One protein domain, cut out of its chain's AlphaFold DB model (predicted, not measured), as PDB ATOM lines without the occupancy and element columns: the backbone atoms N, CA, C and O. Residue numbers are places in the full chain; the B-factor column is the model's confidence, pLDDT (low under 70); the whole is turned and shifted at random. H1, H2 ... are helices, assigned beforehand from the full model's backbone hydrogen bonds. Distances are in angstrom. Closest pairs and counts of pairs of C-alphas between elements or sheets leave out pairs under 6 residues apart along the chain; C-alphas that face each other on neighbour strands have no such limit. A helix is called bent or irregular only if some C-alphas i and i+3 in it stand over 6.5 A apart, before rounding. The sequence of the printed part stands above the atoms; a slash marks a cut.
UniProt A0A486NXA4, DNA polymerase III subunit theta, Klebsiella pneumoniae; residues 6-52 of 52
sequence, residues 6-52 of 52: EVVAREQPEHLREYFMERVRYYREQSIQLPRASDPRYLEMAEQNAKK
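What this domain is: This is residues 6 to 52 of the 52 residues of the protein "DNA polymerase III subunit theta" of Klebsiella pneumoniae (UniProt A0A486NXA4). The model is an open, flat arch: the long helix H2 makes one limb, an eight-residue link turns over the top, and helix H3 makes the other limb without packing on any helix. Short helix H1 folds back on the first part of H2 as a small helical hairpin. The printed part has 47 residues with three named helices, in the order H1, H2, H3, and no named strand; the class is all helix. It is extended, with a radius of gyration of the C-alphas of 15.5 A and spans of 41 by 26 by 12 A.

How they stand to each other: H2, residues 14 to 31, is the longest helix. H1, residues 6 to 11, touches H2, which takes part with residues 17 to 21 alone; the closest C-alphas of the two are those of Ala 9 and Arg 17, 5.9 A apart. The two run opposite ways at a steep tilt of 38 degrees and form a helical hairpin. H3, residues 40 to 50, is apart from H2 and from H1. In H1 and H3 every O i to N i+4 pair is within hydrogen-bond range; in H2 12 of 14 are.

Where its parts are: H2 is 25.8 A long, from C-alpha 14 at (-38.481, 6.651, -56.878) to C-alpha 31 at (-22.614, 4.193, -36.745). It is irregular: C-alphas 15 and 18 are 7.0 A apart. H1 measures 8.8 A. H3 measures 15.3 A and ends with C-alpha 50 at (-33.186, 20.367, -22.297).

The domain as a whole: The two C-alphas farthest apart, those of His 15 and Lys 51, are 42.0 A apart. Residues 25 to 36, 38 to 45 and 47 to 52 stand free. The link from H1 to H2 is tight, and that from H2 to H3 is short. The printed part has no cut. Its mean pLDDT is 83.6, with residues 51 to 52 under 70.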
ATOM      1  N   GLU A   6     -37.770   2.252 -43.659       83.88
ATOM      2  CA  GLU A   6     -38.741   1.860 -44.687       83.88
ATOM      3  C   GLU A   6     -39.778   2.956 -44.974       83.88
ATOM      4  O   GLU A   6     -40.108   3.197 -46.133       83.88
ATOM      5  N   VAL A   7     -40.267   3.645 -43.938       86.00
ATOM      6  CA  VAL A   7     -41.221   4.754 -44.096       86.00
ATOM      7  C   VAL A   7     -40.552   5.894 -44.858       86.00
ATOM      8  O   VAL A   7     -41.092   6.364 -45.854       86.00
ATOM      9  N   VAL A   8     -39.320   6.240 -44.476       85.06
ATOM     10  CA  VAL A   8     -38.539   7.282 -45.156       85.06
ATOM     11  C   VAL A   8     -38.257   6.903 -46.615       85.06
ATOM     12  O   VAL A   8     -38.385   7.741 -47.499       85.06
ATOM     13  N   ALA A   9     -37.937   5.638 -46.907       84.81
ATOM     14  CA  ALA A   9     -37.714   5.175 -48.280       84.81
ATOM     15  C   ALA A   9     -38.966   5.299 -49.166       84.81
ATOM     16  O   ALA A   9     -38.855   5.557 -50.366       84.81
ATOM     17  N   ARG A  10     -40.165   5.122 -48.594       85.88
ATOM     18  CA  ARG A  10     -41.435   5.291 -49.319       85.88
ATOM     19  C   ARG A  10     -41.723   6.759 -49.637       85.88
ATOM     20  O   ARG A  10     -42.277   7.021 -50.702       85.88
ATOM     21  N   GLU A  11     -41.309   7.674 -48.762       88.81
ATOM     22  CA  GLU A  11     -41.410   9.131 -48.945       88.81
ATOM     23  C   GLU A  11     -40.389   9.688 -49.953       88.81
ATOM     24  O   GLU A  11     -40.608  10.758 -50.519       88.81
ATOM     25  N   GLN A  12     -39.284   8.974 -50.209       85.50
ATOM     26  CA  GLN A  12     -38.300   9.390 -51.209       85.50
ATOM     27  C   GLN A  12     -38.835   9.239 -52.645       85.50
ATOM     28  O   GLN A  12     -39.502   8.242 -52.955       85.50
ATOM     29  N   PRO A  13     -38.474  10.169 -53.555       91.38
ATOM     30  CA  PRO A  13     -38.678   9.999 -54.988       91.38
ATOM     31  C   PRO A  13     -38.123   8.657 -55.478       91.38
ATOM     32  O   PRO A  13     -37.064   8.219 -55.033       91.38
ATOM     33  N   GLU A  14     -38.807   8.015 -56.425       87.06
ATOM     34  CA  GLU A  14     -38.481   6.651 -56.878       87.06
ATOM     35  C   GLU A  14     -37.029   6.508 -57.349       87.06
ATOM     36  O   GLU A  14     -36.347   5.562 -56.960       87.06
ATOM     37  N   HIS A  15     -36.526   7.500 -58.088       90.81
ATOM     38  CA  HIS A  15     -35.146   7.547 -58.582       90.81
ATOM     39  C   HIS A  15     -34.086   7.731 -57.480       90.81
ATOM     40  O   HIS A  15     -32.900   7.546 -57.738       90.81
ATOM     41  N   LEU A  16     -34.485   8.089 -56.256       91.44
ATOM     42  CA  LEU A  16     -33.590   8.245 -55.106       91.44
ATOM     43  C   LEU A  16     -33.677   7.083 -54.119       91.44
ATOM     44  O   LEU A  16     -32.882   7.036 -53.183       91.44
ATOM     45  N   ARG A  17     -34.602   6.133 -54.302       87.50
ATOM     46  CA  ARG A  17     -34.769   5.010 -53.364       87.50
ATOM     47  C   ARG A  17     -33.526   4.132 -53.283       87.50
ATOM     48  O   ARG A  17     -33.122   3.757 -52.186       87.50
ATOM     49  N   GLU A  18     -32.904   3.842 -54.420       89.31
ATOM     50  CA  GLU A  18     -31.674   3.046 -54.468       89.31
ATOM     51  C   GLU A  18     -30.517   3.770 -53.766       89.31
ATOM     52  O   GLU A  18     -29.902   3.219 -52.853       89.31
ATOM     53  N   TYR A  19     -30.323   5.053 -54.088       92.06
ATOM     54  CA  TYR A  19     -29.341   5.911 -53.423       92.06
ATOM     55  C   TYR A  19     -29.579   6.001 -51.907       92.06
ATOM     56  O   TYR A  19     -28.646   5.895 -51.109       92.06
ATOM     57  N   PHE A  20     -30.834   6.152 -51.480       91.75
ATOM     58  CA  PHE A  20     -31.201   6.183 -50.069       91.75
ATOM     59  C   PHE A  20     -30.808   4.881 -49.360       91.75
ATOM     60  O   PHE A  20     -30.196   4.928 -48.291       91.75
ATOM     61  N   MET A  21     -31.101   3.723 -49.955       90.75
ATOM     62  CA  MET A  21     -30.760   2.424 -49.368       90.75
ATOM     63  C   MET A  21     -29.247   2.201 -49.275       90.75
ATOM     64  O   MET A  21     -28.769   1.696 -48.253       90.75
ATOM     65  N   GLU A  22     -28.485   2.630 -50.283       93.81
ATOM     66  CA  GLU A  22     -27.018   2.612 -50.246       93.81
ATOM     67  C   GLU A  22     -26.484   3.455 -49.078       93.81
ATOM     68  O   GLU A  22     -25.667   2.987 -48.276       93.81
ATOM     69  N   ARG A  23     -27.013   4.673 -48.905       94.44
ATOM     70  CA  ARG A  23     -26.633   5.557 -47.794       94.44
ATOM     71  C   ARG A  23     -27.027   4.991 -46.435       94.44
ATOM     72  O   ARG A  23     -26.223   5.062 -45.506       94.44
ATOM     73  N   VAL A  24     -28.211   4.392 -46.301       93.00
ATOM     74  CA  VAL A  24     -28.639   3.735 -45.054       93.00
ATOM     75  C   VAL A  24     -27.660   2.632 -44.660       93.00
ATOM     76  O   VAL A  24     -27.293   2.537 -43.488       93.00
ATOM     77  N   ARG A  25     -27.206   1.815 -45.617       92.88
ATOM     78  CA  ARG A  25     -26.206   0.776 -45.348       92.88
ATOM     79  C   ARG A  25     -24.872   1.382 -44.916       92.88
ATOM     80  O   ARG A  25     -24.362   1.004 -43.863       92.88
ATOM     81  N   TYR A  26     -24.362   2.349 -45.677       94.44
ATOM     82  CA  TYR A  26     -23.108   3.039 -45.369       94.44
ATOM     83  C   TYR A  26     -23.114   3.625 -43.948       94.44
ATOM     84  O   TYR A  26     -22.221   3.347 -43.149       94.44
ATOM     85  N   TYR A  27     -24.155   4.379 -43.586       92.81
ATOM     86  CA  TYR A  27     -24.228   5.004 -42.265       92.81
ATOM     87  C   TYR A  27     -24.511   4.014 -41.135       92.81
ATOM     88  O   TYR A  27     -24.072   4.261 -40.014       92.81
ATOM     89  N   ARG A  28     -25.176   2.878 -41.394       90.19
ATOM     90  CA  ARG A  28     -25.270   1.793 -40.403       90.19
ATOM     91  C   ARG A  28     -23.890   1.261 -40.044       90.19
ATOM     92  O   ARG A  28     -23.593   1.156 -38.859       90.19
ATOM     93  N   GLU A  29     -23.045   0.993 -41.034       93.12
ATOM     94  CA  GLU A  29     -21.674   0.522 -40.809       93.12
ATOM     95  C   GLU A  29     -20.831   1.576 -40.075       93.12
ATOM     96  O   GLU A  29     -20.172   1.256 -39.086       93.12
ATOM     97  N   GLN A  30     -20.925   2.850 -40.472       91.44
ATOM     98  CA  GLN A  30     -20.232   3.948 -39.780       91.44
ATOM     99  C   GLN A  30     -20.726   4.146 -38.337       91.44
ATOM    100  O   GLN A  30     -19.927   4.390 -37.437       91.44
ATOM    101  N   SER A  31     -22.031   3.992 -38.080       88.00
ATOM    102  CA  SER A  31     -22.614   4.193 -36.745       88.00
ATOM    103  C   SER A  31     -22.093   3.216 -35.690       88.00
ATOM    104  O   SER A  31     -22.126   3.536 -34.507       88.00
ATOM    105  N   ILE A  32     -21.566   2.056 -36.104       88.00
ATOM    106  CA  ILE A  32     -20.943   1.080 -35.196       88.00
ATOM    107  C   ILE A  32     -19.694   1.671 -34.531       88.00
ATOM    108  O   ILE A  32     -19.386   1.324 -33.393       88.00
ATOM    109  N   GLN A  33     -18.987   2.565 -35.227       88.50
ATOM    110  CA  GLN A  33     -17.784   3.227 -34.719       88.50
ATOM    111  C   GLN A  33     -18.103   4.449 -33.850       88.50
ATOM    112  O   GLN A  33     -17.215   4.983 -33.187       88.50
ATOM    113  N   LEU A  34     -19.357   4.907 -33.855       85.06
ATOM    114  CA  LEU A  34     -19.794   6.059 -33.079       85.06
ATOM    115  C   LEU A  34     -20.289   5.618 -31.695       85.06
ATOM    116  O   LEU A  34     -20.824   4.514 -31.546       85.06
ATOM    117  N   PRO A  35     -20.149   6.473 -30.667       84.56
ATOM    118  CA  PRO A  35     -20.678   6.153 -29.357       84.56
ATOM    119  C   PRO A  35     -22.203   6.031 -29.429       84.56
ATOM    120  O   PRO A  35     -22.886   6.782 -30.131       84.56
ATOM    121  N   ARG A  36     -22.745   5.035 -28.727       81.56
ATOM    122  CA  ARG A  36     -24.190   4.785 -28.733       81.56
ATOM    123  C   ARG A  36     -24.920   5.937 -28.053       81.56
ATOM    124  O   ARG A  36     -24.365   6.626 -27.212       81.56
ATOM    125  N   ALA A  37     -26.213   6.077 -28.331       71.56
ATOM    126  CA  ALA A  37     -27.061   7.055 -27.644       71.56
ATOM    127  C   ALA A  37     -27.103   6.870 -26.109       71.56
ATOM    128  O   ALA A  37     -27.479   7.789 -25.394       71.56
ATOM    129  N   SER A  38     -26.717   5.691 -25.606       72.38
ATOM    130  CA  SER A  38     -26.558   5.394 -24.179       72.38
ATOM    131  C   SER A  38     -25.202   5.814 -23.600       72.38
ATOM    132  O   SER A  38     -24.939   5.534 -22.434       72.38
ATOM    133  N   ASP A  39     -24.308   6.396 -24.402       81.12
ATOM    134  CA  ASP A  39     -23.025   6.897 -23.922       81.12
ATOM    135  C   ASP A  39     -23.267   8.089 -22.975       81.12
ATOM    136  O   ASP A  39     -24.004   9.013 -23.346       81.12
ATOM    137  N   PRO A  40     -22.662   8.097 -21.771       76.00
ATOM    138  CA  PRO A  40     -22.820   9.174 -20.794       76.00
ATOM    139  C   PRO A  40     -22.613  10.575 -21.378       76.00
ATOM    140  O   PRO A  40     -23.346  11.499 -21.032       76.00
ATOM    141  N   ARG A  41     -21.691  10.727 -22.341       77.25
ATOM    142  CA  ARG A  41     -21.412  12.016 -22.995       77.25
ATOM    143  C   ARG A  41     -22.630  12.583 -23.723       77.25
ATOM    144  O   ARG A  41     -22.836  13.793 -23.725       77.25
ATOM    145  N   TYR A  42     -23.433  11.724 -24.351       75.69
ATOM    146  CA  TYR A  42     -24.633  12.153 -25.071       75.69
ATOM    147  C   TYR A  42     -25.818  12.393 -24.136       75.69
ATOM    148  O   TYR A  42     -26.636  13.267 -24.423       75.69
ATOM    149  N   LEU A  43     -25.888  11.677 -23.010       75.38
ATOM    150  CA  LEU A  43     -26.886  11.920 -21.967       75.38
ATOM    151  C   LEU A  43     -26.672  13.289 -21.312       75.38
ATOM    152  O   LEU A  43     -27.610  14.078 -21.236       75.38
ATOM    153  N   GLU A  44     -25.432  13.623 -20.952       77.12
ATOM    154  CA  GLU A  44     -25.086  14.930 -20.379       77.12
ATOM    155  C   GLU A  44     -25.379  16.088 -21.346       77.12
ATOM    156  O   GLU A  44     -25.943  17.109 -20.949       77.12
ATOM    157  N   MET A  45     -25.049  15.930 -22.635       78.12
ATOM    158  CA  MET A  45     -25.375  16.929 -23.662       78.12
ATOM    159  C   MET A  45     -26.888  17.089 -23.857       78.12
ATOM    160  O   MET A  45     -27.375  18.212 -24.001       78.12
ATOM    161  N   ALA A  46     -27.645  15.987 -23.862       75.06
ATOM    162  CA  ALA A  46     -29.100  16.028 -23.973       75.06
ATOM    163  C   ALA A  46     -29.740  16.726 -22.762       75.06
ATOM    164  O   ALA A  46     -30.620  17.569 -22.941       75.06
ATOM    165  N   GLU A  47     -29.262  16.445 -21.548       75.44
ATOM    166  CA  GLU A  47     -29.719  17.111 -20.325       75.44
ATOM    167  C   GLU A  47     -29.394  18.609 -20.303       75.44
ATOM    168  O   GLU A  47     -30.216  19.408 -19.856       75.44
ATOM    169  N   GLN A  48     -28.216  19.013 -20.785       75.69
ATOM    170  CA  GLN A  48     -27.849  20.429 -20.880       75.69
ATOM    171  C   GLN A  48     -28.704  21.178 -21.909       75.69
ATOM    172  O   GLN A  48     -29.129  22.302 -21.645       75.69
ATOM    173  N   ASN A  49     -29.001  20.553 -23.050       70.31
ATOM    174  CA  ASN A  49     -29.851  21.148 -24.082       70.31
ATOM    175  C   ASN A  49     -31.323  21.246 -23.658       70.31
ATOM    176  O   ASN A  49     -31.999  22.176 -24.077       70.31
ATOM    177  N   ALA A  50     -31.817  20.329 -22.819       71.56
ATOM    178  CA  ALA A  50     -33.186  20.367 -22.297       71.56
ATOM    179  C   ALA A  50     -33.406  21.434 -21.204       71.56
ATOM    180  O   ALA A  50     -34.546  21.744 -20.871       71.56
ATOM    181  N   LYS A  51     -32.327  21.974 -20.621       59.69
ATOM    182  CA  LYS A  51     -32.368  23.025 -19.586       59.69
ATOM    183  C   LYS A  51     -32.348  24.453 -20.162       59.69
ATOM    184  O   LYS A  51     -32.291  25.404 -19.384       59.69
ATOM    185  N   LYS A  52     -32.368  24.603 -21.490       51.22
ATOM    186  CA  LYS A  52     -32.451  25.877 -22.223       51.22
ATOM    187  C   LYS A  52     -33.834  26.055 -22.831       51.22
ATOM    188  O   LYS A  52     -34.283  27.219 -22.858       51.22
TER     189      LYS A  52